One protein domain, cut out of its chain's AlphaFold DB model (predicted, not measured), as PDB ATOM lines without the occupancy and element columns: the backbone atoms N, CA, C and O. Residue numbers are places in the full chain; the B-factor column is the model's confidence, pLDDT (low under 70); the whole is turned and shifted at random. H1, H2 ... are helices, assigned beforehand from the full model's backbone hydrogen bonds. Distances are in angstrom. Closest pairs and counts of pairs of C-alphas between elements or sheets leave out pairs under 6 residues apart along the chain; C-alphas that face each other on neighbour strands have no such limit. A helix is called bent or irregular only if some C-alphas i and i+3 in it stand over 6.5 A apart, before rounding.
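AT A GLANCE: This is residues 2 to 49 of the 89 residues of the protein "GntR family transcriptional regulator" of Escherichia coli (UniProt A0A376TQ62). A short lead-in and a short helix, H1, stand near one end of a long bent helix, H2, whose second arm, H2b, sticks out free of the rest. Past a tight turn the chain folds back from H1 into the first arm, H2a, and H2 makes most of the length. The printed part has 48 residues, with two named helices in the order H1, H2 and no named strand; its class is all helix. It is loose, with a radius of gyration of the C-alphas of 13.3 A and spans of 40 by 19 by 17 A.

HOW THE PARTS SIT: Start at Pro 2 and go along to H1, residues 11 to 17. A tight link of 5 residues leads to H2, residues 23 to 48, assigned as one helix by its hydrogen bonds but bent: C-alphas 36 and 39 are 7.0 A apart. Its arms are H2a, residues 23 to 36, and H2b, residues 39 to 48, at a steep tilt of 40 degrees. H1 and H2a are close but not clearly touching; their closest C-alphas, those of Leu 14 and Val 26, are 7.6 A apart. They run opposite ways at a shallow tilt of 31 degrees. H1 and H2b are apart. In H1, H2a and H2b every O i to N i+4 pair is within hydrogen-bond range.

IN THESE COORDINATES: Find C-alpha 11 at (132.065, 105.374, 55.607); from there H1 runs 9.7 A to C-alpha 17. Find C-alpha 23 at (130.126, 106.413, 41.282), where H2a begins its 20.2 A. H2b runs 14.3 A and ends at C-alpha 48, (114.185, 114.286, 72.302).

THE WHOLE: The two C-alphas farthest apart, those of Glu 21 and Val 48, are 41.4 A apart. Residues 35 to 49, of which 35 to 48 belong to H2, stand free. The printed part has no cut, and no printed residue is under 70 in pLDDT.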
ATOM      1  N   PRO A   2     129.336  88.786  50.487       82.38
ATOM      2  CA  PRO A   2     128.282  89.105  49.518       82.38
ATOM      3  C   PRO A   2     127.774  90.541  49.717       82.38
ATOM      4  O   PRO A   2     127.646  90.970  50.862       82.38
ATOM      5  N   GLN A   3     127.456  91.255  48.632       75.38
ATOM      6  CA  GLN A   3     126.955  92.641  48.684       75.38
ATOM      7  C   GLN A   3     125.667  92.775  49.517       75.38
ATOM      8  O   GLN A   3     125.439  93.797  50.149       75.38
ATOM      9  N   SER A   4     124.856  91.714  49.595       81.50
ATOM     10  CA  SER A   4     123.649  91.656  50.434       81.50
ATOM     11  C   SER A   4     123.905  91.854  51.931       81.50
ATOM     12  O   SER A   4     122.960  92.077  52.678       81.50
ATOM     13  N   ASN A   5     125.158  91.738  52.377       77.88
ATOM     14  CA  ASN A   5     125.536  91.832  53.785       77.88
ATOM     15  C   ASN A   5     126.270  93.144  54.102       77.88
ATOM     16  O   ASN A   5     126.845  93.273  55.181       77.88
ATOM     17  N   TRP A   6     126.332  94.072  53.148       82.94
ATOM     18  CA  TRP A   6     127.069  95.321  53.293       82.94
ATOM     19  C   TRP A   6     126.251  96.362  54.052       82.94
ATOM     20  O   TRP A   6     125.053  96.524  53.813       82.94
ATOM     21  N   ASN A   7     126.915  97.094  54.947       78.44
ATOM     22  CA  ASN A   7     126.350  98.289  55.557       78.44
ATOM     23  C   ASN A   7     126.631  99.493  54.651       78.44
ATOM     24  O   ASN A   7     127.722 100.047  54.675       78.44
ATOM     25  N   PHE A   8     125.643  99.918  53.869       74.62
ATOM     26  CA  PHE A   8     125.785 101.061  52.955       74.62
ATOM     27  C   PHE A   8     125.854 102.433  53.654       74.62
ATOM     28  O   PHE A   8     125.923 103.447  52.968       74.62
ATOM     29  N   LEU A   9     125.832 102.475  54.991       70.88
ATOM     30  CA  LEU A   9     126.122 103.669  55.797       70.88
ATOM     31  C   LEU A   9     127.560 103.689  56.333       70.88
ATOM     32  O   LEU A   9     127.954 104.650  56.984       70.88
ATOM     33  N   ASP A  10     128.328 102.621  56.117       80.44
ATOM     34  CA  ASP A  10     129.705 102.530  56.585       80.44
ATOM     35  C   ASP A  10     130.622 103.388  55.703       80.44
ATOM     36  O   ASP A  10     130.778 103.146  54.503       80.44
ATOM     37  N   GLN A  11     131.223 104.411  56.307       72.94
ATOM     38  CA  GLN A  11     132.065 105.374  55.607       72.94
ATOM     39  C   GLN A  11     133.352 104.741  55.055       72.94
ATOM     40  O   GLN A  11     133.798 105.125  53.971       72.94
ATOM     41  N   GLU A  12     133.937 103.756  55.744       81.12
ATOM     42  CA  GLU A  12     135.128 103.048  55.261       81.12
ATOM     43  C   GLU A  12     134.778 102.179  54.051       81.12
ATOM     44  O   GLU A  12     135.489 102.197  53.042       81.12
ATOM     45  N   LEU A  13     133.638 101.483  54.110       81.69
ATOM     46  CA  LEU A  13     133.132 100.700  52.987       81.69
ATOM     47  C   LEU A  13     132.852 101.586  51.771       81.69
ATOM     48  O   LEU A  13     133.277 101.244  50.669       81.69
ATOM     49  N   LEU A  14     132.148 102.708  51.950       80.25
ATOM     50  CA  LEU A  14     131.821 103.628  50.858       80.25
ATOM     51  C   LEU A  14     133.083 104.234  50.238       80.25
ATOM     52  O   LEU A  14     133.179 104.307  49.016       80.25
ATOM     53  N   THR A  15     134.068 104.602  51.062       80.94
ATOM     54  CA  THR A  15     135.353 105.143  50.595       80.94
ATOM     55  C   THR A  15     136.130 104.121  49.768       80.94
ATOM     56  O   THR A  15     136.702 104.469  48.739       80.94
ATOM     57  N   TRP A  16     136.139 102.851  50.185       83.12
ATOM     58  CA  TRP A  16     136.784 101.779  49.426       83.12
ATOM     59  C   TRP A  16     136.015 101.410  48.153       83.12
ATOM     60  O   TRP A  16     136.617 101.099  47.125       83.12
ATOM     61  N   TRP A  17     134.684 101.407  48.221       78.50
ATOM     62  CA  TRP A  17     133.835 100.943  47.130       78.50
ATOM     63  C   TRP A  17     133.709 101.970  46.004       78.50
ATOM     64  O   TRP A  17     133.536 101.570  44.856       78.50
ATOM     65  N   MET A  18     133.801 103.266  46.304       83.94
ATOM     66  CA  MET A  18     133.613 104.341  45.331       83.94
ATOM     67  C   MET A  18     134.797 104.449  44.358       83.94
ATOM     68  O   MET A  18     135.898 104.860  44.717       83.94
ATOM     69  N   THR A  19     134.549 104.115  43.095       85.88
ATOM     70  CA  THR A  19     135.454 104.304  41.955       85.88
ATOM     71  C   THR A  19     134.807 105.232  40.923       85.88
ATOM     72  O   THR A  19     133.603 105.487  40.969       85.88
ATOM     73  N   GLU A  20     135.581 105.737  39.954       81.00
ATOM     74  CA  GLU A  20     135.012 106.550  38.863       81.00
ATOM     75  C   GLU A  20     133.939 105.787  38.063       81.00
ATOM     76  O   GLU A  20     132.952 106.377  37.628       81.00
ATOM     77  N   GLU A  21     134.091 104.467  37.906       85.88
ATOM     78  CA  GLU A  21     133.202 103.636  37.086       85.88
ATOM     79  C   GLU A  21     131.860 103.323  37.764       85.88
ATOM     80  O   GLU A  21     130.846 103.184  37.079       85.88
ATOM     81  N   ASN A  22     131.825 103.219  39.097       85.56
ATOM     82  CA  ASN A  22     130.614 102.853  39.841       85.56
ATOM     83  C   ASN A  22     129.992 104.013  40.637       85.56
ATOM     84  O   ASN A  22     128.982 103.802  41.310       85.56
ATOM     85  N   PHE A  23     130.539 105.229  40.525       85.31
ATOM     86  CA  PHE A  23     130.126 106.413  41.282       85.31
ATOM     87  C   PHE A  23     128.603 106.605  41.339       85.31
ATOM     88  O   PHE A  23     128.030 106.688  42.423       85.31
ATOM     89  N   HIS A  24     127.929 106.609  40.185       86.88
ATOM     90  CA  HIS A  24     126.477 106.813  40.121       86.88
ATOM     91  C   HIS A  24     125.699 105.735  40.886       86.88
ATOM     92  O   HIS A  24     124.776 106.053  41.628       86.88
ATOM     93  N   GLN A  25     126.114 104.470  40.772       87.38
ATOM     94  CA  GLN A  25     125.465 103.364  41.473       87.38
ATOM     95  C   GLN A  25     125.630 103.491  42.993       87.38
ATOM     96  O   GLN A  25     124.674 103.286  43.740       87.38
ATOM     97  N   VAL A  26     126.835 103.831  43.458       86.38
ATOM     98  CA  VAL A  26     127.117 104.015  44.889       86.38
ATOM     99  C   VAL A  26     126.289 105.171  45.456       86.38
ATOM    100  O   VAL A  26     125.675 105.022  46.513       86.38
ATOM    101  N   ILE A  27     126.213 106.291  44.729       87.50
ATOM    102  CA  ILE A  27     125.410 107.458  45.115       87.50
ATOM    103  C   ILE A  27     123.918 107.119  45.179       87.50
ATOM    104  O   ILE A  27     123.271 107.492  46.157       87.50
ATOM    105  N   ASP A  28     123.374 106.376  44.214       89.75
ATOM    106  CA  ASP A  28     121.963 105.971  44.230       89.75
ATOM    107  C   ASP A  28     121.627 105.148  45.483       89.75
ATOM    108  O   ASP A  28     120.647 105.426  46.179       89.75
ATOM    109  N   HIS A  29     122.470 104.167  45.825       87.31
ATOM    110  CA  HIS A  29     122.287 103.369  47.039       87.31
ATOM    111  C   HIS A  29     122.385 104.217  48.312       87.31
ATOM    112  O   HIS A  29     121.564 104.064  49.221       87.31
ATOM    113  N   PHE A  30     123.350 105.133  48.371       85.38
ATOM    114  CA  PHE A  30     123.536 106.022  49.513       85.38
ATOM    115  C   PHE A  30     122.349 106.980  49.705       85.38
ATOM    116  O   PHE A  30     121.846 107.131  50.819       85.38
ATOM    117  N   LEU A  31     121.835 107.572  48.622       89.19
ATOM    118  CA  LEU A  31     120.674 108.464  48.669       89.19
ATOM    119  C   LEU A  31     119.411 107.739  49.138       89.19
ATOM    120  O   LEU A  31     118.671 108.287  49.953       89.19
ATOM    121  N   VAL A  32     119.179 106.498  48.690       91.31
ATOM    122  CA  VAL A  32     118.054 105.683  49.179       91.31
ATOM    123  C   VAL A  32     118.145 105.483  50.691       91.31
ATOM    124  O   VAL A  32     117.144 105.660  51.387       91.31
ATOM    125  N   MET A  33     119.334 105.178  51.215       89.25
ATOM    126  CA  MET A  33     119.537 105.012  52.657       89.25
ATOM    127  C   MET A  33     119.265 106.311  53.423       89.25
ATOM    128  O   MET A  33     118.511 106.295  54.398       89.25
ATOM    129  N   ARG A  34     119.803 107.443  52.953       92.50
ATOM    130  CA  ARG A  34     119.582 108.762  53.567       92.50
ATOM    131  C   ARG A  34     118.102 109.139  53.599       92.50
ATOM    132  O   ARG A  34     117.585 109.480  54.657       92.50
ATOM    133  N   ILE A  35     117.390 108.994  52.479       93.19
ATOM    134  CA  ILE A  35     115.953 109.308  52.388       93.19
ATOM    135  C   ILE A  35     115.122 108.439  53.346       93.19
ATOM    136  O   ILE A  35     114.120 108.911  53.881       93.19
ATOM    137  N   CYS A  36     115.526 107.190  53.591       93.50
ATOM    138  CA  CYS A  36     114.828 106.311  54.530       93.50
ATOM    139  C   CYS A  36     115.063 106.681  56.004       93.50
ATOM    140  O   CYS A  36     114.167 106.485  56.824       93.50
ATOM    141  N   LEU A  37     116.259 107.166  56.356       93.00
ATOM    142  CA  LEU A  37     116.697 107.293  57.751       93.00
ATOM    143  C   LEU A  37     116.677 108.728  58.273       93.00
ATOM    144  O   LEU A  37     116.196 108.971  59.381       93.00
ATOM    145  N   GLU A  38     117.150 109.682  57.475       95.75
ATOM    146  CA  GLU A  38     117.318 111.072  57.903       95.75
ATOM    147  C   GLU A  38     116.015 111.734  58.365       95.75
ATOM    148  O   GLU A  38     116.062 112.432  59.379       95.75
ATOM    149  N   PRO A  39     114.838 111.506  57.741       97.06
ATOM    150  CA  PRO A  39     113.596 112.106  58.229       97.06
ATOM    151  C   PRO A  39     113.261 111.693  59.666       97.06
ATOM    152  O   PRO A  39     112.824 112.520  60.470       97.06
ATOM    153  N   GLN A  40     113.492 110.422  60.006       96.94
ATOM    154  CA  GLN A  40     113.237 109.909  61.347       96.94
ATOM    155  C   GLN A  40     114.297 110.393  62.342       96.94
ATOM    156  O   GLN A  40     113.944 110.746  63.467       96.94
ATOM    157  N   ALA A  41     115.567 110.457  61.934       96.75
ATOM    158  CA  ALA A  41     116.639 111.031  62.745       96.75
ATOM    159  C   ALA A  41     116.354 112.507  63.076       96.75
ATOM    160  O   ALA A  41     116.359 112.893  64.241       96.75
ATOM    161  N   CYS A  42     115.942 113.303  62.084       97.25
ATOM    162  CA  CYS A  42     115.539 114.698  62.277       97.25
ATOM    163  C   CYS A  42     114.361 114.835  63.253       97.25
ATOM    164  O   CYS A  42     114.368 115.712  64.119       97.25
ATOM    165  N   LEU A  43     113.347 113.967  63.137       97.94
ATOM    166  CA  LEU A  43     112.221 113.944  64.071       97.94
ATOM    167  C   LEU A  43     112.690 113.648  65.502       97.94
ATOM    168  O   LEU A  43     112.249 114.313  66.441       97.94
ATOM    169  N   LEU A  44     113.576 112.670  65.687       97.75
ATOM    170  CA  LEU A  44     114.118 112.326  67.000       97.75
ATOM    171  C   LEU A  44     114.968 113.469  67.570       97.75
ATOM    172  O   LEU A  44     114.681 113.927  68.674       97.75
ATOM    173  N   ALA A  45     115.900 114.028  66.799       97.62
ATOM    174  CA  ALA A  45     116.699 115.183  67.210       97.62
ATOM    175  C   ALA A  45     115.814 116.372  67.646       97.62
ATOM    176  O   ALA A  45     116.046 117.007  68.679       97.62
ATOM    177  N   ALA A  46     114.725 116.635  66.917       97.25
ATOM    178  CA  ALA A  46     113.772 117.688  67.261       97.25
ATOM    179  C   ALA A  46     112.943 117.370  68.521       97.25
ATOM    180  O   ALA A  46     112.662 118.263  69.327       97.25
ATOM    181  N   THR A  47     112.541 116.115  68.712       97.75
ATOM    182  CA  THR A  47     111.639 115.717  69.805       97.75
ATOM    183  C   THR A  47     112.377 115.490  71.116       97.75
ATOM    184  O   THR A  47     111.967 116.042  72.137       97.75
ATOM    185  N   VAL A  48     113.478 114.739  71.095       97.25
ATOM    186  CA  VAL A  48     114.185 114.286  72.302       97.25
ATOM    187  C   VAL A  48     115.543 114.948  72.527       97.25
ATOM    188  O   VAL A  48     116.045 114.880  73.646       97.25
ATOM    189  N   GLY A  49     116.112 115.630  71.527       96.81
ATOM    190  CA  GLY A  49     117.418 116.286  71.661       96.81
ATOM    191  C   GLY A  49     117.447 117.364  72.752       96.81
ATOM    192  O   GLY A  49     116.439 118.049  73.003       96.81
TER     193      GLY A  49